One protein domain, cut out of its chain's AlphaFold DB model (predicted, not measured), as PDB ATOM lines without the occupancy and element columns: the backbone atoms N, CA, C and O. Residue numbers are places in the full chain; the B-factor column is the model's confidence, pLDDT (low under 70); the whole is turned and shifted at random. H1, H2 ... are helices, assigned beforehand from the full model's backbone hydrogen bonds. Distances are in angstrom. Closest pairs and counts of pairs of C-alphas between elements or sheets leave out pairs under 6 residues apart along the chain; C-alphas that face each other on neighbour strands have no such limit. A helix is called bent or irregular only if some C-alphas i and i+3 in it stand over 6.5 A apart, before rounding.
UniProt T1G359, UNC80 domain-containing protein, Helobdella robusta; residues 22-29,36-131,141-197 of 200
ATOM      1  N   ILE A  22     -50.874  32.937 -16.544       98.38
ATOM      2  CA  ILE A  22     -49.620  33.521 -17.040       98.38
ATOM      3  C   ILE A  22     -48.734  32.435 -17.644       98.38
ATOM      4  O   ILE A  22     -48.290  32.587 -18.780       98.38
ATOM      5  N   GLN A  23     -48.528  31.319 -16.938       97.75
ATOM      6  CA  GLN A  23     -47.728  30.201 -17.456       97.75
ATOM      7  C   GLN A  23     -48.283  29.688 -18.794       97.75
ATOM      8  O   GLN A  23     -47.551  29.507 -19.766       97.75
ATOM      9  N   THR A  24     -49.607  29.521 -18.871       97.94
ATOM     10  CA  THR A  24     -50.305  29.070 -20.082       97.94
ATOM     11  C   THR A  24     -50.154  30.074 -21.220       97.94
ATOM     12  O   THR A  24     -49.913  29.684 -22.364       97.94
ATOM     13  N   PHE A  25     -50.292  31.370 -20.926       98.19
ATOM     14  CA  PHE A  25     -50.080  32.436 -21.898       98.19
ATOM     15  C   PHE A  25     -48.658  32.395 -22.460       98.19
ATOM     16  O   PHE A  25     -48.499  32.284 -23.675       98.19
ATOM     17  N   LEU A  26     -47.640  32.410 -21.597       98.19
ATOM     18  CA  LEU A  26     -46.236  32.411 -22.004       98.19
ATOM     19  C   LEU A  26     -45.880  31.160 -22.813       98.19
ATOM     20  O   LEU A  26     -45.296  31.267 -23.891       98.19
ATOM     21  N   TRP A  27     -46.336  29.980 -22.380       97.00
ATOM     22  CA  TRP A  27     -46.162  28.741 -23.139       97.00
ATOM     23  C   TRP A  27     -46.778  28.816 -24.540       97.00
ATOM     24  O   TRP A  27     -46.148  28.419 -25.524       97.00
ATOM     25  N   ARG A  28     -47.996  29.359 -24.665       95.62
ATOM     26  CA  ARG A  28     -48.650  29.544 -25.968       95.62
ATOM     27  C   ARG A  28     -47.883  30.500 -26.876       95.62
ATOM     28  O   ARG A  28     -47.867  30.251 -28.077       95.62
ATOM     29  N   GLN A  29     -47.258  31.543 -26.327       96.25
ATOM     30  CA  GLN A  29     -46.450  32.477 -27.117       96.25
ATOM     31  C   GLN A  29     -45.103  31.885 -27.551       96.25
ATOM     32  O   GLN A  29     -44.623  32.186 -28.640       96.25
ATOM     33  N   GLN A  36     -41.184  24.939 -34.548       67.75
ATOM     34  CA  GLN A  36     -40.871  25.386 -35.914       67.75
ATOM     35  C   GLN A  36     -42.094  25.433 -36.856       67.75
ATOM     36  O   GLN A  36     -41.970  25.303 -38.074       67.75
ATOM     37  N   LYS A  37     -43.304  25.616 -36.313       59.31
ATOM     38  CA  LYS A  37     -44.556  25.572 -37.082       59.31
ATOM     39  C   LYS A  37     -45.191  26.960 -37.153       59.31
ATOM     40  O   LYS A  37     -45.522  27.541 -36.127       59.31
ATOM     41  N   LEU A  38     -45.451  27.394 -38.394       65.00
ATOM     42  CA  LEU A  38     -46.263  28.552 -38.805       65.00
ATOM     43  C   LEU A  38     -45.638  29.931 -38.510       65.00
ATOM     44  O   LEU A  38     -45.852  30.506 -37.448       65.00
ATOM     45  N   ALA A  39     -44.977  30.526 -39.514       77.50
ATOM     46  CA  ALA A  39     -44.396  31.879 -39.444       77.50
ATOM     47  C   ALA A  39     -45.382  32.950 -38.924       77.50
ATOM     48  O   ALA A  39     -45.022  33.764 -38.079       77.50
ATOM     49  N   LYS A  40     -46.657  32.872 -39.335       84.19
ATOM     50  CA  LYS A  40     -47.722  33.786 -38.882       84.19
ATOM     51  C   LYS A  40     -47.960  33.754 -37.367       84.19
ATOM     52  O   LYS A  40     -48.339  34.765 -36.783       84.19
ATOM     53  N   LEU A  41     -47.770  32.600 -36.721       87.06
ATOM     54  CA  LEU A  41     -47.931  32.498 -35.270       87.06
ATOM     55  C   LEU A  41     -46.759  33.162 -34.542       87.06
ATOM     56  O   LEU A  41     -46.995  33.873 -33.573       87.06
ATOM     57  N   CYS A  42     -45.530  33.011 -35.046       92.00
ATOM     58  CA  CYS A  42     -44.362  33.712 -34.504       92.00
ATOM     59  C   CYS A  42     -44.534  35.238 -34.580       92.00
ATOM     60  O   CYS A  42     -44.257  35.938 -33.607       92.00
ATOM     61  N   GLU A  43     -45.053  35.751 -35.701       94.12
ATOM     62  CA  GLU A  43     -45.367  37.176 -35.863       94.12
ATOM     63  C   GLU A  43     -46.380  37.665 -34.820       94.12
ATOM     64  O   GLU A  43     -46.154  38.675 -34.150       94.12
ATOM     65  N   SER A  44     -47.479  36.925 -34.639       94.88
ATOM     66  CA  SER A  44     -48.504  37.256 -33.646       94.88
ATOM     67  C   SER A  44     -47.951  37.232 -32.218       94.88
ATOM     68  O   SER A  44     -48.260  38.127 -31.429       94.88
ATOM     69  N   SER A  45     -47.096  36.263 -31.898       96.06
ATOM     70  CA  SER A  45     -46.467  36.159 -30.584       96.06
ATOM     71  C   SER A  45     -45.473  37.284 -30.309       96.06
ATOM     72  O   SER A  45     -45.500  37.847 -29.219       96.06
ATOM     73  N   ALA A  46     -44.670  37.696 -31.297       96.62
ATOM     74  CA  ALA A  46     -43.783  38.853 -31.167       96.62
ATOM     75  C   ALA A  46     -44.561  40.149 -30.881       96.62
ATOM     76  O   ALA A  46     -44.201  40.914 -29.986       96.62
ATOM     77  N   LEU A  47     -45.672  40.369 -31.598       96.31
ATOM     78  CA  LEU A  47     -46.572  41.501 -31.355       96.31
ATOM     79  C   LEU A  47     -47.206  41.441 -29.960       96.31
ATOM     80  O   LEU A  47     -47.320  42.464 -29.285       96.31
ATOM     81  N   SER A  48     -47.619  40.247 -29.528       97.38
ATOM     82  CA  SER A  48     -48.215  40.041 -28.210       97.38
ATOM     83  C   SER A  48     -47.214  40.294 -27.086       97.38
ATOM     84  O   SER A  48     -47.593  40.877 -26.072       97.38
ATOM     85  N   PHE A  49     -45.961  39.867 -27.240       98.31
ATOM     86  CA  PHE A  49     -44.924  40.088 -26.240       98.31
ATOM     87  C   PHE A  49     -44.638  41.570 -26.044       98.31
ATOM     88  O   PHE A  49     -44.742  42.047 -24.918       98.31
ATOM     89  N   GLU A  50     -44.388  42.319 -27.118       98.25
ATOM     90  CA  GLU A  50     -44.165  43.765 -27.019       98.25
ATOM     91  C   GLU A  50     -45.349  44.460 -26.326       98.25
ATOM     92  O   GLU A  50     -45.181  45.226 -25.377       98.25
ATOM     93  N   ARG A  51     -46.573  44.151 -26.763       98.06
ATOM     94  CA  ARG A  51     -47.786  44.787 -26.249       98.06
ATOM     95  C   ARG A  51     -48.008  44.536 -24.755       98.06
ATOM     96  O   ARG A  51     -48.398  45.445 -24.027       98.06
ATOM     97  N   VAL A  52     -47.799  43.304 -24.299       98.19
ATOM     98  CA  VAL A  52     -48.125  42.897 -22.923       98.19
ATOM     99  C   VAL A  52     -46.942  43.129 -21.972       98.19
ATOM    100  O   VAL A  52     -47.138  43.586 -20.843       98.19
ATOM    101  N   ILE A  53     -45.710  42.855 -22.410       98.19
ATOM    102  CA  ILE A  53     -44.493  42.925 -21.579       98.19
ATOM    103  C   ILE A  53     -43.854  44.310 -21.606       98.19
ATOM    104  O   ILE A  53     -43.419  44.774 -20.559       98.19
ATOM    105  N   VAL A  54     -43.824  44.994 -22.748       97.69
ATOM    106  CA  VAL A  54     -43.230  46.338 -22.813       97.69
ATOM    107  C   VAL A  54     -44.304  47.377 -22.517       97.69
ATOM    108  O   VAL A  54     -44.263  48.056 -21.502       97.69
ATOM    109  N   GLN A  55     -45.352  47.422 -23.339       97.19
ATOM    110  CA  GLN A  55     -46.361  48.489 -23.265       97.19
ATOM    111  C   GLN A  55     -47.363  48.325 -22.109       97.19
ATOM    112  O   GLN A  55     -48.180  49.211 -21.873       97.19
ATOM    113  N   ASN A  56     -47.342  47.182 -21.414       96.44
ATOM    114  CA  ASN A  56     -48.278  46.840 -20.338       96.44
ATOM    115  C   ASN A  56     -49.769  46.945 -20.733       96.44
ATOM    116  O   ASN A  56     -50.637  47.220 -19.905       96.44
ATOM    117  N   ILE A  57     -50.096  46.727 -22.011       97.19
ATOM    118  CA  ILE A  57     -51.471  46.815 -22.513       97.19
ATOM    119  C   ILE A  57     -52.143  45.446 -22.384       97.19
ATOM    120  O   ILE A  57     -51.889  44.538 -23.175       97.19
ATOM    121  N   LEU A  58     -53.065  45.326 -21.424       96.38
ATOM    122  CA  LEU A  58     -53.816  44.088 -21.158       96.38
ATOM    123  C   LEU A  58     -55.174  44.017 -21.878       96.38
ATOM    124  O   LEU A  58     -55.848  42.989 -21.857       96.38
ATOM    125  N   HIS A  59     -55.599  45.103 -22.531       95.25
ATOM    126  CA  HIS A  59     -56.890  45.157 -23.218       95.25
ATOM    127  C   HIS A  59     -57.025  44.038 -24.271       95.25
ATOM    128  O   HIS A  59     -56.120  43.810 -25.072       95.25
ATOM    129  N   GLY A  60     -58.164  43.349 -24.317       92.81
ATOM    130  CA  GLY A  60     -58.399  42.254 -25.269       92.81
ATOM    131  C   GLY A  60     -57.722  40.921 -24.916       92.81
ATOM    132  O   GLY A  60     -57.828  39.978 -25.697       92.81
ATOM    133  N   LEU A  61     -57.051  40.817 -23.764       95.75
ATOM    134  CA  LEU A  61     -56.717  39.527 -23.155       95.75
ATOM    135  C   LEU A  61     -57.941  38.944 -22.423       95.75
ATOM    136  O   LEU A  61     -58.920  39.648 -22.171       95.75
ATOM    137  N   SER A  62     -57.902  37.651 -22.082       97.06
ATOM    138  CA  SER A  62     -58.975  37.038 -21.289       97.06
ATOM    139  C   SER A  62     -59.015  37.627 -19.870       97.06
ATOM    140  O   SER A  62     -57.948  37.880 -19.307       97.06
ATOM    141  N   PRO A  63     -60.201  37.772 -19.244       97.25
ATOM    142  CA  PRO A  63     -60.319  38.313 -17.885       97.25
ATOM    143  C   PRO A  63     -59.420  37.594 -16.873       97.25
ATOM    144  O   PRO A  63     -58.664  38.234 -16.152       97.25
ATOM    145  N   SER A  64     -59.386  36.259 -16.934       97.50
ATOM    146  CA  SER A  64     -58.538  35.422 -16.076       97.50
ATOM    147  C   SER A  64     -57.037  35.691 -16.219       97.50
ATOM    148  O   SER A  64     -56.288  35.532 -15.258       97.50
ATOM    149  N   LEU A  65     -56.571  36.078 -17.410       97.62
ATOM    150  CA  LEU A  65     -55.168  36.420 -17.632       97.62
ATOM    151  C   LEU A  65     -54.870  37.828 -17.116       97.62
ATOM    152  O   LEU A  65     -53.827  38.031 -16.501       97.62
ATOM    153  N   CYS A  66     -55.777  38.782 -17.336       97.44
ATOM    154  CA  CYS A  66     -55.645  40.137 -16.804       97.44
ATOM    155  C   CYS A  66     -55.549  40.128 -15.277       97.44
ATOM    156  O   CYS A  66     -54.601  40.682 -14.729       97.44
ATOM    157  N   GLU A  67     -56.483  39.442 -14.613       97.25
ATOM    158  CA  GLU A  67     -56.504  39.296 -13.154       97.25
ATOM    159  C   GLU A  67     -55.220  38.635 -12.645       97.25
ATOM    160  O   GLU A  67     -54.600  39.120 -11.701       97.25
ATOM    161  N   ALA A  68     -54.755  37.578 -13.318       97.31
ATOM    162  CA  ALA A  68     -53.507  36.914 -12.966       97.31
ATOM    163  C   ALA A  68     -52.286  37.841 -13.094       97.31
ATOM    164  O   ALA A  68     -51.467  37.891 -12.179       97.31
ATOM    165  N   ILE A  69     -52.160  38.600 -14.190       96.56
ATOM    166  CA  ILE A  69     -51.055  39.559 -14.381       96.56
ATOM    167  C   ILE A  69     -51.099  40.655 -13.312       96.56
ATOM    168  O   ILE A  69     -50.057  41.035 -12.791       96.56
ATOM    169  N   GLN A  70     -52.293  41.132 -12.957       94.94
ATOM    170  CA  GLN A  70     -52.486  42.158 -11.929       94.94
ATOM    171  C   GLN A  70     -52.263  41.639 -10.499       94.94
ATOM    172  O   GLN A  70     -52.018  42.437  -9.599       94.94
ATOM    173  N   SER A  71     -52.332  40.322 -10.282       94.19
ATOM    174  CA  SER A  71     -52.124  39.701  -8.966       94.19
ATOM    175  C   SER A  71     -50.654  39.599  -8.536       94.19
ATOM    176  O   SER A  71     -50.381  39.304  -7.374       94.19
ATOM    177  N   ILE A  72     -49.705  39.841  -9.445       92.88
ATOM    178  CA  ILE A  72     -48.263  39.813  -9.168       92.88
ATOM    179  C   ILE A  72     -47.620  41.168  -9.481       92.88
ATOM    180  O   ILE A  72     -48.171  41.970 -10.232       92.88
ATOM    181  N   SER A  73     -46.432  41.435  -8.925       92.25
ATOM    182  CA  SER A  73     -45.698  42.659  -9.264       92.25
ATOM    183  C   SER A  73     -45.325  42.688 -10.748       92.25
ATOM    184  O   SER A  73     -45.110  41.647 -11.382       92.25
ATOM    185  N   ARG A  74     -45.191  43.901 -11.303       94.50
ATOM    186  CA  ARG A  74     -44.795  44.076 -12.706       94.50
ATOM    187  C   ARG A  74     -43.463  43.390 -12.992       94.50
ATOM    188  O   ARG A  74     -43.347  42.681 -13.989       94.50
ATOM    189  N   TRP A  75     -42.505  43.532 -12.080       94.19
ATOM    190  CA  TRP A  75     -41.208  42.880 -12.192       94.19
ATOM    191  C   TRP A  75     -41.302  41.357 -12.189       94.19
ATOM    192  O   TRP A  75     -40.702  40.711 -13.042       94.19
ATOM    193  N   LYS A  76     -42.127  40.766 -11.314       94.06
ATOM    194  CA  LYS A  76     -42.320  39.309 -11.283       94.06
ATOM    195  C   LYS A  76     -42.874  38.787 -12.613       94.06
ATOM    196  O   LYS A  76     -42.429  37.746 -13.092       94.06
ATOM    197  N   PHE A  77     -43.782  39.528 -13.254       96.69
ATOM    198  CA  PHE A  77     -44.262  39.194 -14.598       96.69
ATOM    199  C   PHE A  77     -43.167  39.320 -15.672       96.69
ATOM    200  O   PHE A  77     -43.060  38.454 -16.544       96.69
ATOM    201  N   VAL A  78     -42.336  40.366 -15.605       97.25
ATOM    202  CA  VAL A  78     -41.188  40.557 -16.508       97.25
ATOM    203  C   VAL A  78     -40.194  39.401 -16.375       97.25
ATOM    204  O   VAL A  78     -39.854  38.784 -17.383       97.25
ATOM    205  N   CYS A  79     -39.799  39.039 -15.150       95.62
ATOM    206  CA  CYS A  79     -38.906  37.909 -14.892       95.62
ATOM    207  C   CYS A  79     -39.489  36.589 -15.399       95.62
ATOM    208  O   CYS A  79     -38.788  35.835 -16.068       95.62
ATOM    209  N   ALA A  80     -40.779  36.332 -15.153       97.12
ATOM    210  CA  ALA A  80     -41.448  35.137 -15.666       97.12
ATOM    211  C   ALA A  80     -41.435  35.082 -17.200       97.12
ATOM    212  O   ALA A  80     -41.340  34.005 -17.778       97.12
ATOM    213  N   SER A  81     -41.506  36.236 -17.868       98.50
ATOM    214  CA  SER A  81     -41.535  36.330 -19.329       98.50
ATOM    215  C   SER A  81     -40.152  36.237 -19.981       98.50
ATOM    216  O   SER A  81     -40.045  35.835 -21.139       98.50
ATOM    217  N   PHE A  82     -39.086  36.598 -19.269       98.12
ATOM    218  CA  PHE A  82     -37.738  36.694 -19.825       98.12
ATOM    219  C   PHE A  82     -37.210  35.394 -20.472       98.12
ATOM    220  O   PHE A  82     -36.826  35.458 -21.644       98.12
ATOM    221  N   PRO A  83     -37.249  34.207 -19.828       97.94
ATOM    222  CA  PRO A  83     -36.776  32.971 -20.463       97.94
ATOM    223  C   PRO A  83     -37.547  32.634 -21.749       97.94
ATOM    224  O   PRO A  83     -36.965  32.156 -22.723       97.94
ATOM    225  N   HIS A  84     -38.842  32.955 -21.800       98.38
ATOM    226  CA  HIS A  84     -39.670  32.770 -22.990       98.38
ATOM    227  C   HIS A  84     -39.222  33.664 -24.148       98.38
ATOM    228  O   HIS A  84     -39.125  33.193 -25.282       98.38
ATOM    229  N   VAL A  85     -38.914  34.933 -23.867       98.56
ATOM    230  CA  VAL A  85     -38.409  35.877 -24.870       98.56
ATOM    231  C   VAL A  85     -37.020  35.463 -25.361       98.56
ATOM    232  O   VAL A  85     -36.797  35.470 -26.570       98.56
ATOM    233  N   ILE A  86     -36.124  35.010 -24.471       98.38
ATOM    234  CA  ILE A  86     -34.802  34.474 -24.849       98.38
ATOM    235  C   ILE A  86     -34.958  33.320 -25.845       98.38
ATOM    236  O   ILE A  86     -34.340  33.346 -26.908       98.38
ATOM    237  N   HIS A  87     -35.813  32.336 -25.544       97.62
ATOM    238  CA  HIS A  87     -36.055  31.201 -26.439       97.62
ATOM    239  C   HIS A  87     -36.561  31.637 -27.817       97.62
ATOM    240  O   HIS A  87     -36.084  31.137 -28.839       97.62
ATOM    241  N   CYS A  88     -37.511  32.571 -27.864       97.56
ATOM    242  CA  CYS A  88     -38.047  33.061 -29.129       97.56
ATOM    243  C   CYS A  88     -36.990  33.837 -29.930       97.56
ATOM    244  O   CYS A  88     -36.861  33.608 -31.131       97.56
ATOM    245  N   CYS A  89     -36.204  34.704 -29.278       97.62
ATOM    246  CA  CYS A  89     -35.098  35.426 -29.909       97.62
ATOM    247  C   CYS A  89     -34.041  34.467 -30.465       97.62
ATOM    248  O   CYS A  89     -33.673  34.573 -31.631       97.62
ATOM    249  N   ALA A  90     -33.593  33.496 -29.672       97.00
ATOM    250  CA  ALA A  90     -32.615  32.510 -30.120       97.00
ATOM    251  C   ALA A  90     -33.130  31.710 -31.325       97.00
ATOM    252  O   ALA A  90     -32.397  31.502 -32.284       97.00
ATOM    253  N   SER A  91     -34.415  31.336 -31.325       95.38
ATOM    254  CA  SER A  91     -35.044  30.638 -32.450       95.38
ATOM    255  C   SER A  91     -35.032  31.461 -33.746       95.38
ATOM    256  O   SER A  91     -34.678  30.922 -34.796       95.38
ATOM    257  N   ILE A  92     -35.370  32.759 -33.700       94.81
ATOM    258  CA  ILE A  92     -35.352  33.600 -34.911       94.81
ATOM    259  C   ILE A  92     -33.929  33.871 -35.410       94.81
ATOM    260  O   ILE A  92     -33.705  33.870 -36.619       94.81
ATOM    261  N   LEU A  93     -32.964  34.048 -34.502       95.44
ATOM    262  CA  LEU A  93     -31.563  34.278 -34.855       95.44
ATOM    263  C   LEU A  93     -30.928  33.023 -35.449       95.44
ATOM    264  O   LEU A  93     -30.303  33.101 -36.503       95.44
ATOM    265  N   LEU A  94     -31.160  31.860 -34.835       94.44
ATOM    266  CA  LEU A  94     -30.695  30.579 -35.355       94.44
ATOM    267  C   LEU A  94     -31.285  30.310 -36.742       94.44
ATOM    268  O   LEU A  94     -30.555  30.003 -37.676       94.44
ATOM    269  N   LYS A  95     -32.597  30.515 -36.911       92.12
ATOM    270  CA  LYS A  95     -33.248  30.343 -38.212       92.12
ATOM    271  C   LYS A  95     -32.657  31.273 -39.271       92.12
ATOM    272  O   LYS A  95     -32.435  30.837 -40.400       92.12
ATOM    273  N   ARG A  96     -32.423  32.547 -38.943       93.12
ATOM    274  CA  ARG A  96     -31.769  33.499 -39.854       93.12
ATOM    275  C   ARG A  96     -30.372  33.007 -40.230       93.12
ATOM    276  O   ARG A  96     -30.072  32.953 -41.417       93.12
ATOM    277  N   LEU A  97     -29.570  32.582 -39.254       93.12
ATOM    278  CA  LEU A  97     -28.226  32.046 -39.475       93.12
ATOM    279  C   LEU A  97     -28.227  30.815 -40.399       93.12
ATOM    280  O   LEU A  97     -27.376  30.705 -41.273       93.12
ATOM    281  N   GLU A  98     -29.195  29.911 -40.241       91.81
ATOM    282  CA  GLU A  98     -29.309  28.697 -41.059       91.81
ATOM    283  C   GLU A  98     -29.849  28.953 -42.474       91.81
ATOM    284  O   GLU A  98     -29.528  28.207 -43.397       91.81
ATOM    285  N   THR A  99     -30.697  29.971 -42.660       90.94
ATOM    286  CA  THR A  99     -31.434  30.165 -43.922       90.94
ATOM    287  C   THR A  99     -30.908  31.310 -44.776       90.94
ATOM    288  O   THR A  99     -30.783  31.151 -45.989       90.94
ATOM    289  N   ASN A 100     -30.629  32.466 -44.175       91.56
ATOM    290  CA  ASN A 100     -30.096  33.641 -44.857       91.56
ATOM    291  C   ASN A 100     -29.487  34.621 -43.831       91.56
ATOM    292  O   ASN A 100     -30.200  35.499 -43.333       91.56
ATOM    293  N   PRO A 101     -28.183  34.497 -43.518       90.12
ATOM    294  CA  PRO A 101     -27.500  35.355 -42.544       90.12
ATOM    295  C   PRO A 101     -27.619  36.856 -42.846       90.12
ATOM    296  O   PRO A 101     -27.791  37.666 -41.934       90.12
ATOM    297  N   GLU A 102     -27.639  37.217 -44.129       90.12
ATOM    298  CA  GLU A 102     -27.704  38.603 -44.610       90.12
ATOM    299  C   GLU A 102     -29.141  39.153 -44.686       90.12
ATOM    300  O   GLU A 102     -29.361  40.305 -45.071       90.12
ATOM    301  N   ALA A 103     -30.156  38.345 -44.353       92.31
ATOM    302  CA  ALA A 103     -31.543  38.794 -44.372       92.31
ATOM    303  C   ALA A 103     -31.783  39.884 -43.328       92.31
ATOM    304  O   ALA A 103     -31.510  39.702 -42.147       92.31
ATOM    305  N   LYS A 104     -32.407  40.990 -43.738       93.56
ATOM    306  CA  LYS A 104     -32.880  41.999 -42.785       93.56
ATOM    307  C   LYS A 104     -33.940  41.408 -41.859       93.56
ATOM    308  O   LYS A 104     -34.786  40.624 -42.291       93.56
ATOM    309  N   PHE A 105     -33.936  41.858 -40.608       94.69
ATOM    310  CA  PHE A 105     -34.993  41.526 -39.665       94.69
ATOM    311  C   PHE A 105     -36.353  42.022 -40.152       94.69
ATOM    312  O   PHE A 105     -36.507  43.164 -40.592       94.69
ATOM    313  N   SER A 106     -37.354  41.152 -40.048       94.44
ATOM    314  CA  SER A 106     -38.739  41.538 -40.283       94.44
ATOM    315  C   SER A 106     -39.261  42.419 -39.142       94.44
ATOM    316  O   SER A 106     -38.672  42.510 -38.064       94.44
ATOM    317  N   THR A 107     -40.419  43.050 -39.342       95.44
ATOM    318  CA  THR A 107     -41.053  43.881 -38.306       95.44
ATOM    319  C   THR A 107     -41.319  43.107 -37.011       95.44
ATOM    320  O   THR A 107     -41.193  43.670 -35.926       95.44
ATOM    321  N   SER A 108     -41.695  41.829 -37.097       95.50
ATOM    322  CA  SER A 108     -41.901  40.975 -35.921       95.50
ATOM    323  C   SER A 108     -40.583  40.636 -35.226       95.50
ATOM    324  O   SER A 108     -40.531  40.722 -34.001       95.50
ATOM    325  N   ASP A 109     -39.520  40.333 -35.976       95.50
ATOM    326  CA  ASP A 109     -38.188  40.076 -35.412       95.50
ATOM    327  C   ASP A 109     -37.676  41.296 -34.640       95.50
ATOM    328  O   ASP A 109     -37.249  41.171 -33.494       95.50
ATOM    329  N   ILE A 110     -37.816  42.491 -35.228       97.31
ATOM    330  CA  ILE A 110     -37.460  43.764 -34.589       97.31
ATOM    331  C   ILE A 110     -38.224  43.942 -33.274       97.31
ATOM    332  O   ILE A 110     -37.644  44.307 -32.260       97.31
ATOM    333  N   LYS A 111     -39.533  43.680 -33.250       97.62
ATOM    334  CA  LYS A 111     -40.343  43.833 -32.029       97.62
ATOM    335  C   LYS A 111     -39.973  42.825 -30.943       97.62
ATOM    336  O   LYS A 111     -39.984  43.166 -29.759       97.62
ATOM    337  N   LEU A 112     -39.630  41.602 -31.337       98.06
ATOM    338  CA  LEU A 112     -39.201  40.562 -30.412       98.06
ATOM    339  C   LEU A 112     -37.820  40.876 -29.817       98.06
ATOM    340  O   LEU A 112     -37.665  40.832 -28.599       98.06
ATOM    341  N   LEU A 113     -36.853  41.275 -30.651       97.88
ATOM    342  CA  LEU A 113     -35.531  41.726 -30.204       97.88
ATOM    343  C   LEU A 113     -35.624  42.976 -29.329       97.88
ATOM    344  O   LEU A 113     -34.982  43.035 -28.289       97.88
ATOM    345  N   TYR A 114     -36.482  43.929 -29.690       98.44
ATOM    346  CA  TYR A 114     -36.761  45.094 -28.855       98.44
ATOM    347  C   TYR A 114     -37.304  44.695 -27.482       98.44
ATOM    348  O   TYR A 114     -36.860  45.224 -26.471       98.44
ATOM    349  N   THR A 115     -38.218  43.719 -27.426       98.69
ATOM    350  CA  THR A 115     -38.733  43.207 -26.149       98.69
ATOM    351  C   THR A 115     -37.609  42.605 -25.305       98.69
ATOM    352  O   THR A 115     -37.539  42.874 -24.109       98.69
ATOM    353  N   LEU A 116     -36.696  41.839 -25.914       98.44
ATOM    354  CA  LEU A 116     -35.509  41.317 -25.232       98.44
ATOM    355  C   LEU A 116     -34.623  42.445 -24.686       98.44
ATOM    356  O   LEU A 116     -34.220  42.396 -23.525       98.44
ATOM    357  N   HIS A 117     -34.317  43.453 -25.509       97.69
ATOM    358  CA  HIS A 117     -33.470  44.579 -25.108       97.69
ATOM    359  C   HIS A 117     -34.108  45.359 -23.966       97.69
ATOM    360  O   HIS A 117     -33.436  45.614 -22.974       97.69
ATOM    361  N   TRP A 118     -35.407  45.644 -24.055       97.62
ATOM    362  CA  TRP A 118     -36.143  46.348 -23.011       97.62
ATOM    363  C   TRP A 118     -36.096  45.596 -21.672       97.62
ATOM    364  O   TRP A 118     -35.785  46.199 -20.648       97.62
ATOM    365  N   ILE A 119     -36.293  44.268 -21.667       97.50
ATOM    366  CA  ILE A 119     -36.206  43.442 -20.444       97.50
ATOM    367  C   ILE A 119     -34.829  43.550 -19.765       97.50
ATOM    368  O   ILE A 119     -34.738  43.537 -18.535       97.50
ATOM    369  N   ILE A 120     -33.757  43.626 -20.557       95.75
ATOM    370  CA  ILE A 120     -32.375  43.636 -20.062       95.75
ATOM    371  C   ILE A 120     -31.927  45.045 -19.649       95.75
ATOM    372  O   ILE A 120     -31.175  45.189 -18.683       95.75
ATOM    373  N   LEU A 121     -32.339  46.069 -20.398       94.62
ATOM    374  CA  LEU A 121     -31.785  47.420 -20.304       94.62
ATOM    375  C   LEU A 121     -32.653  48.376 -19.486       94.62
ATOM    376  O   LEU A 121     -32.103  49.171 -18.726       94.62
ATOM    377  N   ASP A 122     -33.973  48.296 -19.640       94.38
ATOM    378  CA  ASP A 122     -34.882  49.380 -19.252       94.38
ATOM    379  C   ASP A 122     -35.934  48.922 -18.222       94.38
ATOM    380  O   ASP A 122     -36.315  49.682 -17.331       94.38
ATOM    381  N   ALA A 123     -36.345  47.651 -18.263       94.88
ATOM    382  CA  ALA A 123     -37.458  47.129 -17.471       94.88
ATOM    383  C   ALA A 123     -37.299  47.298 -15.957       94.88
ATOM    384  O   ALA A 123     -38.291  47.525 -15.270       94.88
ATOM    385  N   ALA A 124     -36.078  47.176 -15.428       92.00
ATOM    386  CA  ALA A 124     -35.821  47.340 -13.998       92.00
ATOM    387  C   ALA A 124     -36.159  48.765 -13.530       92.00
ATOM    388  O   ALA A 124     -36.923  48.928 -12.581       92.00
ATOM    389  N   GLY A 125     -35.653  49.779 -14.241       89.75
ATOM    390  CA  GLY A 125     -35.928  51.185 -13.933       89.75
ATOM    391  C   GLY A 125     -37.396  51.542 -14.155       89.75
ATOM    392  O   GLY A 125     -38.020  52.149 -13.292       89.75
ATOM    393  N   GLU A 126     -37.994  51.071 -15.254       91.44
ATOM    394  CA  GLU A 126     -39.417  51.320 -15.510       91.44
ATOM    395  C   GLU A 126     -40.335  50.647 -14.479       91.44
ATOM    396  O   GLU A 126     -41.388  51.190 -14.142       91.44
ATOM    397  N   CYS A 127     -39.974  49.475 -13.950       90.88
ATOM    398  CA  CYS A 127     -40.741  48.851 -12.871       90.88
ATOM    399  C   CYS A 127     -40.596  49.621 -11.554       90.88
ATOM    400  O   CYS A 127     -41.593  49.780 -10.851       90.88
ATOM    401  N   GLU A 128     -39.393  50.107 -11.240       87.06
ATOM    402  CA  GLU A 128     -39.122  50.905 -10.040       87.06
ATOM    403  C   GLU A 128     -39.922  52.219 -10.040       87.06
ATOM    404  O   GLU A 128     -40.590  52.533  -9.054       87.06
ATOM    405  N   ASP A 129     -39.936  52.945 -11.160       82.38
ATOM    406  CA  ASP A 129     -40.639  54.229 -11.292       82.38
ATOM    407  C   ASP A 129     -42.165  54.110 -11.137       82.38
ATOM    408  O   ASP A 129     -42.839  55.067 -10.745       82.38
ATOM    409  N   ASN A 130     -42.719  52.930 -11.433       78.94
ATOM    410  CA  ASN A 130     -44.150  52.651 -11.360       78.94
ATOM    411  C   ASN A 130     -44.602  52.074 -10.006       78.94
ATOM    412  O   ASN A 130     -45.811  51.946  -9.779       78.94
ATOM    413  N   GLU A 131     -43.687  51.729  -9.094       74.56
ATOM    414  CA  GLU A 131     -44.064  51.274  -7.756       74.56
ATOM    415  C   GLU A 131     -44.363  52.449  -6.805       74.56
ATOM    416  O   GLU A 131     -43.668  53.470  -6.793       74.56
ATOM    417  N   CYS A 141     -31.352  45.987  -4.554       54.22
ATOM    418  CA  CYS A 141     -31.242  44.662  -5.190       54.22
ATOM    419  C   CYS A 141     -32.595  44.084  -5.659       54.22
ATOM    420  O   CYS A 141     -32.660  42.898  -5.966       54.22
ATOM    421  N   SER A 142     -33.683  44.862  -5.684       68.38
ATOM    422  CA  SER A 142     -35.036  44.322  -5.920       68.38
ATOM    423  C   SER A 142     -35.341  43.963  -7.378       68.38
ATOM    424  O   SER A 142     -36.268  43.193  -7.621       68.38
ATOM    425  N   TYR A 143     -34.553  44.456  -8.338       84.81
ATOM    426  CA  TYR A 143     -34.800  44.274  -9.773       84.81
ATOM    427  C   TYR A 143     -33.633  43.569 -10.476       84.81
ATOM    428  O   TYR A 143     -33.019  44.096 -11.402       84.81
ATOM    429  N   LEU A 144     -33.299  42.367 -10.001       87.94
ATOM    430  CA  LEU A 144     -32.307  41.488 -10.622       87.94
ATOM    431  C   LEU A 144     -32.983  40.256 -11.223       87.94
ATOM    432  O   LEU A 144     -33.909  39.692 -10.639       87.94
ATOM    433  N   HIS A 145     -32.518  39.848 -12.401       90.25
ATOM    434  CA  HIS A 145     -32.910  38.576 -13.009       90.25
ATOM    435  C   HIS A 145     -32.182  37.422 -12.311       90.25
ATOM    436  O   HIS A 145     -31.065  37.594 -11.820       90.25
ATOM    437  N   SER A 146     -32.800  36.239 -12.265       89.75
ATOM    438  CA  SER A 146     -32.163  35.063 -11.663       89.75
ATOM    439  C   SER A 146     -30.919  34.639 -12.445       89.75
ATOM    440  O   SER A 146     -30.876  34.759 -13.673       89.75
ATOM    441  N   LEU A 147     -29.932  34.077 -11.739       89.69
ATOM    442  CA  LEU A 147     -28.719  33.549 -12.365       89.69
ATOM    443  C   LEU A 147     -29.052  32.522 -13.455       89.69
ATOM    444  O   LEU A 147     -28.458  32.573 -14.528       89.69
ATOM    445  N   ASP A 148     -30.047  31.666 -13.226       93.06
ATOM    446  CA  ASP A 148     -30.484  30.648 -14.188       93.06
ATOM    447  C   ASP A 148     -30.962  31.270 -15.508       93.06
ATOM    448  O   ASP A 148     -30.656  30.775 -16.594       93.06
ATOM    449  N   THR A 149     -31.675  32.399 -15.440       94.19
ATOM    450  CA  THR A 149     -32.159  33.090 -16.643       94.19
ATOM    451  C   THR A 149     -31.013  33.765 -17.393       94.19
ATOM    452  O   THR A 149     -30.981  33.754 -18.624       94.19
ATOM    453  N   ILE A 150     -30.027  34.305 -16.669       93.00
ATOM    454  CA  ILE A 150     -28.806  34.854 -17.271       93.00
ATOM    455  C   ILE A 150     -27.963  33.750 -17.912       93.00
ATOM    456  O   ILE A 150     -27.479  33.922 -19.028       93.00
ATOM    457  N   GLN A 151     -27.833  32.593 -17.265       94.19
ATOM    458  CA  GLN A 151     -27.175  31.426 -17.848       94.19
ATOM    459  C   GLN A 151     -27.890  30.963 -19.120       94.19
ATOM    460  O   GLN A 151     -27.233  30.691 -20.121       94.19
ATOM    461  N   LEU A 152     -29.226  30.946 -19.127       96.56
ATOM    462  CA  LEU A 152     -30.012  30.634 -20.321       96.56
ATOM    463  C   LEU A 152     -29.752  31.630 -21.461       96.56
ATOM    464  O   LEU A 152     -29.556  31.208 -22.601       96.56
ATOM    465  N   PHE A 153     -29.713  32.936 -21.163       96.31
ATOM    466  CA  PHE A 153     -29.320  33.965 -22.132       96.31
ATOM    467  C   PHE A 153     -27.939  33.655 -22.711       96.31
ATOM    468  O   PHE A 153     -27.773  33.632 -23.930       96.31
ATOM    469  N   VAL A 154     -26.966  33.363 -21.843       94.19
ATOM    470  CA  VAL A 154     -25.597  33.051 -22.254       94.19
ATOM    471  C   VAL A 154     -25.574  31.830 -23.173       94.19
ATOM    472  O   VAL A 154     -25.024  31.903 -24.268       94.19
ATOM    473  N   PHE A 155     -26.217  30.732 -22.783       96.44
ATOM    474  CA  PHE A 155     -26.192  29.494 -23.559       96.44
ATOM    475  C   PHE A 155     -26.901  29.595 -24.909       96.44
ATOM    476  O   PHE A 155     -26.454  28.968 -25.866       96.44
ATOM    477  N   LEU A 156     -27.991  30.361 -25.004       97.06
ATOM    478  CA  LEU A 156     -28.790  30.414 -26.227       97.06
ATOM    479  C   LEU A 156     -28.409  31.549 -27.176       97.06
ATOM    480  O   LEU A 156     -28.531  31.372 -28.386       97.06
ATOM    481  N   LEU A 157     -27.979  32.706 -26.666       96.50
ATOM    482  CA  LEU A 157     -27.745  33.889 -27.500       96.50
ATOM    483  C   LEU A 157     -26.271  34.169 -27.773       96.50
ATOM    484  O   LEU A 157     -25.966  34.652 -28.859       96.50
ATOM    485  N   ILE A 158     -25.346  33.840 -26.865       94.12
ATOM    486  CA  ILE A 158     -23.913  34.108 -27.091       94.12
ATOM    487  C   ILE A 158     -23.362  33.380 -28.324       94.12
ATOM    488  O   ILE A 158     -22.680  34.033 -29.115       94.12
ATOM    489  N   PRO A 159     -23.705  32.100 -28.591       95.25
ATOM    490  CA  PRO A 159     -23.288  31.432 -29.828       95.25
ATOM    491  C   PRO A 159     -23.809  32.095 -31.113       95.25
ATOM    492  O   PRO A 159     -23.303  31.811 -32.194       95.25
ATOM    493  N   LEU A 160     -24.821  32.964 -31.008       95.31
ATOM    494  CA  LEU A 160     -25.470  33.651 -32.126       95.31
ATOM    495  C   LEU A 160     -25.023  35.118 -32.252       95.31
ATOM    496  O   LEU A 160     -25.423  35.800 -33.189       95.31
ATOM    497  N   VAL A 161     -24.179  35.628 -31.347       93.50
ATOM    498  CA  VAL A 161     -23.737  37.037 -31.346       93.50
ATOM    499  C   VAL A 161     -23.063  37.426 -32.664       93.50
ATOM    500  O   VAL A 161     -23.283  38.529 -33.162       93.50
ATOM    501  N   SER A 162     -22.294  36.521 -33.272       90.38
ATOM    502  CA  SER A 162     -21.616  36.776 -34.547       90.38
ATOM    503  C   SER A 162     -22.559  36.856 -35.751       90.38
ATOM    504  O   SER A 162     -22.137  37.328 -36.799       90.38
ATOM    505  N   SER A 163     -23.810  36.391 -35.634       91.69
ATOM    506  CA  SER A 163     -24.805  36.533 -36.707       91.69
ATOM    507  C   SER A 163     -25.464  37.913 -36.718       91.69
ATOM    508  O   SER A 163     -26.227  38.216 -37.630       91.69
ATOM    509  N   LEU A 164     -25.243  38.713 -35.675       94.88
ATOM    510  CA  LEU A 164     -25.732  40.077 -35.566       94.88
ATOM    511  C   LEU A 164     -24.653  41.032 -36.066       94.88
ATOM    512  O   LEU A 164     -23.490  40.924 -35.688       94.88
ATOM    513  N   THR A 165     -25.058  42.008 -36.867       94.00
ATOM    514  CA  THR A 165     -24.187  43.063 -37.392       94.00
ATOM    515  C   THR A 165     -24.634  44.426 -36.883       94.00
ATOM    516  O   THR A 165     -25.792  44.607 -36.509       94.00
ATOM    517  N   ARG A 166     -23.748  45.431 -36.910       94.19
ATOM    518  CA  ARG A 166     -24.104  46.808 -36.522       94.19
ATOM    519  C   ARG A 166     -25.321  47.327 -37.296       94.19
ATOM    520  O   ARG A 166     -26.206  47.913 -36.685       94.19
ATOM    521  N   SER A 167     -25.402  47.028 -38.595       93.94
ATOM    522  CA  SER A 167     -26.496  47.480 -39.461       93.94
ATOM    523  C   SER A 167     -27.871  46.925 -39.093       93.94
ATOM    524  O   SER A 167     -28.887  47.532 -39.424       93.94
ATOM    525  N   ASP A 168     -27.935  45.805 -38.367       94.69
ATOM    526  CA  ASP A 168     -29.206  45.293 -37.849       94.69
ATOM    527  C   ASP A 168     -29.843  46.240 -36.813       94.69
ATOM    528  O   ASP A 168     -31.056  46.204 -36.588       94.69
ATOM    529  N   PHE A 169     -29.032  47.113 -36.213       96.38
ATOM    530  CA  PHE A 169     -29.423  48.085 -35.196       96.38
ATOM    531  C   PHE A 169     -29.528  49.513 -35.738       96.38
ATOM    532  O   PHE A 169     -29.825  50.419 -34.962       96.38
ATOM    533  N   ASP A 170     -29.376  49.717 -37.054       92.19
ATOM    534  CA  ASP A 170     -29.564  51.009 -37.735       92.19
ATOM    535  C   ASP A 170     -31.063  51.352 -37.871       92.19
ATOM    536  O   ASP A 170     -31.599  51.634 -38.943       92.19
ATOM    537  N   ASN A 171     -31.786  51.262 -36.759       91.94
ATOM    538  CA  ASN A 171     -33.166  51.684 -36.622       91.94
ATOM    539  C   ASN A 171     -33.416  52.131 -35.180       91.94
ATOM    540  O   ASN A 171     -32.933  51.514 -34.231       91.94
ATOM    541  N   LEU A 172     -34.259  53.153 -35.022       89.31
ATOM    542  CA  LEU A 172     -34.539  53.795 -33.729       89.31
ATOM    543  C   LEU A 172     -35.036  52.828 -32.645       89.31
ATOM    544  O   LEU A 172     -34.969  53.136 -31.460       89.31
ATOM    545  N   LYS A 173     -35.580  51.674 -33.038       93.75
ATOM    546  CA  LYS A 173     -36.168  50.721 -32.104       93.75
ATOM    547  C   LYS A 173     -35.140  49.781 -31.485       93.75
ATOM    548  O   LYS A 173     -35.310  49.396 -30.335       93.75
ATOM    549  N   LEU A 174     -34.100  49.405 -32.229       96.69
ATOM    550  CA  LEU A 174     -33.059  48.492 -31.748       96.69
ATOM    551  C   LEU A 174     -31.765  49.199 -31.355       96.69
ATOM    552  O   LEU A 174     -30.935  48.571 -30.710       96.69
ATOM    553  N   GLU A 175     -31.594  50.479 -31.682       96.38
ATOM    554  CA  GLU A 175     -30.365  51.235 -31.407       96.38
ATOM    555  C   GLU A 175     -29.890  51.107 -29.944       96.38
ATOM    556  O   GLU A 175     -28.715  50.835 -29.700       96.38
ATOM    557  N   ASN A 176     -30.803  51.181 -28.961       94.75
ATOM    558  CA  ASN A 176     -30.463  51.010 -27.536       94.75
ATOM    559  C   ASN A 176     -29.838  49.630 -27.236       94.75
ATOM    560  O   ASN A 176     -28.993  49.496 -26.350       94.75
ATOM    561  N   GLY A 177     -30.194  48.606 -28.018       96.12
ATOM    562  CA  GLY A 177     -29.646  47.255 -27.932       96.12
ATOM    563  C   GLY A 177     -28.136  47.186 -28.157       96.12
ATOM    564  O   GLY A 177     -27.495  46.257 -27.671       96.12
ATOM    565  N   LEU A 178     -27.523  48.174 -28.813       96.31
ATOM    566  CA  LEU A 178     -26.071  48.211 -29.017       96.31
ATOM    567  C   LEU A 178     -25.286  48.245 -27.703       96.31
ATOM    568  O   LEU A 178     -24.208  47.663 -27.630       96.31
ATOM    569  N   ARG A 179     -25.866  48.797 -26.628       95.44
ATOM    570  CA  ARG A 179     -25.286  48.746 -25.272       95.44
ATOM    571  C   ARG A 179     -25.089  47.318 -24.755       95.44
ATOM    572  O   ARG A 179     -24.261  47.102 -23.873       95.44
ATOM    573  N   LEU A 180     -25.859  46.364 -25.281       95.62
ATOM    574  CA  LEU A 180     -25.732  44.938 -25.000       95.62
ATOM    575  C   LEU A 180     -24.782  44.259 -25.992       95.62
ATOM    576  O   LEU A 180     -23.849  43.585 -25.568       95.62
ATOM    577  N   TRP A 181     -25.010  44.420 -27.297       96.12
ATOM    578  CA  TRP A 181     -24.316  43.614 -28.312       96.12
ATOM    579  C   TRP A 181     -22.897  44.079 -28.616       96.12
ATOM    580  O   TRP A 181     -22.034  43.244 -28.862       96.12
ATOM    581  N   GLU A 182     -22.624  45.384 -28.559       95.62
ATOM    582  CA  GLU A 182     -21.300  45.914 -28.884       95.62
ATOM    583  C   GLU A 182     -20.211  45.407 -27.928       95.62
ATOM    584  O   GLU A 182     -19.205  44.899 -28.423       95.62
ATOM    585  N   PRO A 183     -20.393  45.409 -26.594       95.19
ATOM    586  CA  PRO A 183     -19.448  44.753 -25.690       95.19
ATOM    587  C   PRO A 183     -19.282  43.256 -25.982       95.19
ATOM    588  O   PRO A 183     -18.157  42.756 -25.983       95.19
ATOM    589  N   LEU A 184     -20.371  42.543 -26.296       94.81
ATOM    590  CA  LEU A 184     -20.330  41.102 -26.570       94.81
ATOM    591  C   LEU A 184     -19.534  40.765 -27.837       94.81
ATOM    592  O   LEU A 184     -18.772  39.800 -27.822       94.81
ATOM    593  N   TRP A 185     -19.632  41.576 -28.897       95.44
ATOM    594  CA  TRP A 185     -18.781  41.435 -30.087       95.44
ATOM    595  C   TRP A 185     -17.289  41.588 -29.770       95.44
ATOM    596  O   TRP A 185     -16.454  40.980 -30.434       95.44
ATOM    597  N   HIS A 186     -16.953  42.367 -28.739       94.75
ATOM    598  CA  HIS A 186     -15.580  42.590 -28.284       94.75
ATOM    599  C   HIS A 186     -15.153  41.649 -27.148       94.75
ATOM    600  O   HIS A 186     -14.106  41.874 -26.542       94.75
ATOM    601  N   TYR A 187     -15.928  40.596 -26.856       91.50
ATOM    602  CA  TYR A 187     -15.673  39.656 -25.756       91.50
ATOM    603  C   TYR A 187     -15.613  40.331 -24.376       91.50
ATOM    604  O   TYR A 187     -14.893  39.896 -23.478       91.50
ATOM    605  N   GLN A 188     -16.374  41.412 -24.210       92.12
ATOM    606  CA  GLN A 188     -16.464  42.186 -22.980       92.12
ATOM    607  C   GLN A 188     -17.822  41.995 -22.312       92.12
ATOM    608  O   GLN A 188     -18.848  41.765 -22.956       92.12
ATOM    609  N   GLN A 189     -17.830  42.140 -20.991       88.31
ATOM    610  CA  GLN A 189     -19.057  42.183 -20.212       88.31
ATOM    611  C   GLN A 189     -19.837  43.467 -20.540       88.31
ATOM    612  O   GLN A 189     -19.275  44.562 -20.435       88.31
ATOM    613  N   PRO A 190     -21.131  43.373 -20.891       91.81
ATOM    614  CA  PRO A 190     -21.969  44.549 -21.066       91.81
ATOM    615  C   PRO A 190     -22.042  45.376 -19.781       91.81
ATOM    616  O   PRO A 190     -22.364  44.853 -18.712       91.81
ATOM    617  N   ASN A 191     -21.788  46.683 -19.880       87.06
ATOM    618  CA  ASN A 191     -21.904  47.604 -18.748       87.06
ATOM    619  C   ASN A 191     -23.367  48.019 -18.522       87.06
ATOM    620  O   ASN A 191     -23.757  49.173 -18.707       87.06
ATOM    621  N   VAL A 192     -24.197  47.038 -18.179       86.00
ATOM    622  CA  VAL A 192     -25.622  47.215 -17.894       86.00
ATOM    623  C   VAL A 192     -25.947  46.507 -16.587       86.00
ATOM    624  O   VAL A 192     -25.350  45.479 -16.268       86.00
ATOM    625  N   TYR A 193     -26.896  47.058 -15.829       81.81
ATOM    626  CA  TYR A 193     -27.174  46.655 -14.446       81.81
ATOM    627  C   TYR A 193     -27.415  45.144 -14.286       81.81
ATOM    628  O   TYR A 193     -26.930  44.530 -13.334       81.81
ATOM    629  N   CYS A 194     -28.082  44.542 -15.275       81.06
ATOM    630  CA  CYS A 194     -28.351  43.108 -15.368       81.06
ATOM    631  C   CYS A 194     -27.088  42.224 -15.327       81.06
ATOM    632  O   CYS A 194     -27.160  41.092 -14.857       81.06
ATOM    633  N   PHE A 195     -25.946  42.714 -15.820       80.00
ATOM    634  CA  PHE A 195     -24.697  41.951 -15.888       80.00
ATOM    635  C   PHE A 195     -23.619  42.475 -14.939       80.00
ATOM    636  O   PHE A 195     -22.720  41.712 -14.612       80.00
ATOM    637  N   SER A 196     -23.660  43.738 -14.501       78.81
ATOM    638  CA  SER A 196     -22.593  44.365 -13.698       78.81
ATOM    639  C   SER A 196     -22.818  44.346 -12.182       78.81
ATOM    640  O   SER A 196     -21.912  44.707 -11.427       78.81
ATOM    641  N   THR A 197     -23.992  43.918 -11.716       72.25
ATOM    642  CA  THR A 197     -24.305  43.895 -10.281       72.25
ATOM    643  C   THR A 197     -23.705  42.653  -9.606       72.25
ATOM    644  O   THR A 197     -23.967  41.538 -10.059       72.25
TER     645      THR A 197
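This is residues 22 to 29, 36 to 131 and 141 to 197 of the 200 residues of the protein "UNC80 domain-containing protein" of Helobdella robusta (UniProt T1G359). The long helix H4 runs through the middle of a compact helical body, with H2 and H5 packed on it from one side and H7 running beside it on another. H9 crosses from H5 to H7, H1 packs beside H2 and H4, and H3 lies at the far end of the body beyond H1. The printed part has 161 residues with ten named helices, H1 to H10 in chain order, and no named strand; the class is all helix. The radius of gyration of the C-alphas is 15.5 A, and the spans are 42 by 39 by 28 A.

H4, residues 74 to 99, is 36.7 A long, from C-alpha 74 at (-44.795, 44.076, -12.706) to C-alpha 99 at (-31.434, 30.165, -43.922). It has a kink of 37 degrees near residue 81 and is irregular, with C-alphas 80 and 83 7.0 A apart. H7, residues 147 to 163, 24.8 A, has a kink of 37 degrees near residue 157 and is irregular, with C-alphas 159 and 162 7.3 A apart. H2 is residues 39 to 54, 22.1 A; H5 is 107 to 121, 20.6 A; H9 is 175 to 185, 15.2 A. The shorter ones are H1, 22 to 29, beginning at C-alpha 22 (-49.620, 33.521, -17.040); H3, 63 to 70; H6, 123 to 130; H8, 166 to 169; and H10, 193 to 196.

H4 is the hub, touching five helices. It touches H7 at a shallow tilt of 27 degrees, the same way, closest at the C-alphas of Ala 90 and Leu 157, 5.7 A. It touches H5 at a steep tilt of 46 degrees, opposite ways; the closest C-alphas, of Val 85 and Leu 116, are 6.2 A apart. With residues 77 to 85 alone it touches H2, residues 49 to 53 alone, closest at Ile 53 and Val 78, C-alphas 6.5 A apart. With residues 81 to 84 alone it touches H1, closest C-alphas Leu 26 and His 84, 6.6 A; with 74 to 78 alone it touches H6, closest C-alphas Trp 75 and Cys 127, 6.0 A. H2 touches H5, closest C-alphas Ala 46 and Leu 112, 4.9 A. H1 touches H3, closest C-alphas Ile 22 and Leu 65, 6.3 A. H9 touches H5, about perpendicular at 74 degrees, closest C-alphas His 117 and Gly 177, 5.5 A. H9 also touches H7, residues 158 to 162 alone, about perpendicular at 86 degrees, closest C-alphas Val 161 and Trp 185, 6.7 A. H8 touches H9, closest C-alphas Phe 169 and Glu 175, 5.0 A. H10 only just touches H5, with 3 pairs of C-alphas within 8 A, closest Ile 120 and Cys 194, 6.2 A. Every O i to N i+4 pair is within hydrogen-bond range in H1, H2, H3, H5 and H6; the counts are 20 of 22 in H4, 9 of 13 in H7 and 3 of 7 in H9, which has 6 of 8 O i to N i+3 pairs within range, while H8 and H10 are too short for an i+4 pair.

The two C-alphas farthest apart, of Pro 63 and His 186, are 46.1 A apart. Residues 30 to 35 and 132 to 140 are not printed; the gaps are 12.6 A from C-alpha 29 to C-alpha 36 and 14.7 A from C-alpha 131 to C-alpha 141. Of the links that are printed whole, none is long. Mean pLDDT of the printed part is 92.9, with residues 36 to 38 and 141 to 142 under 70.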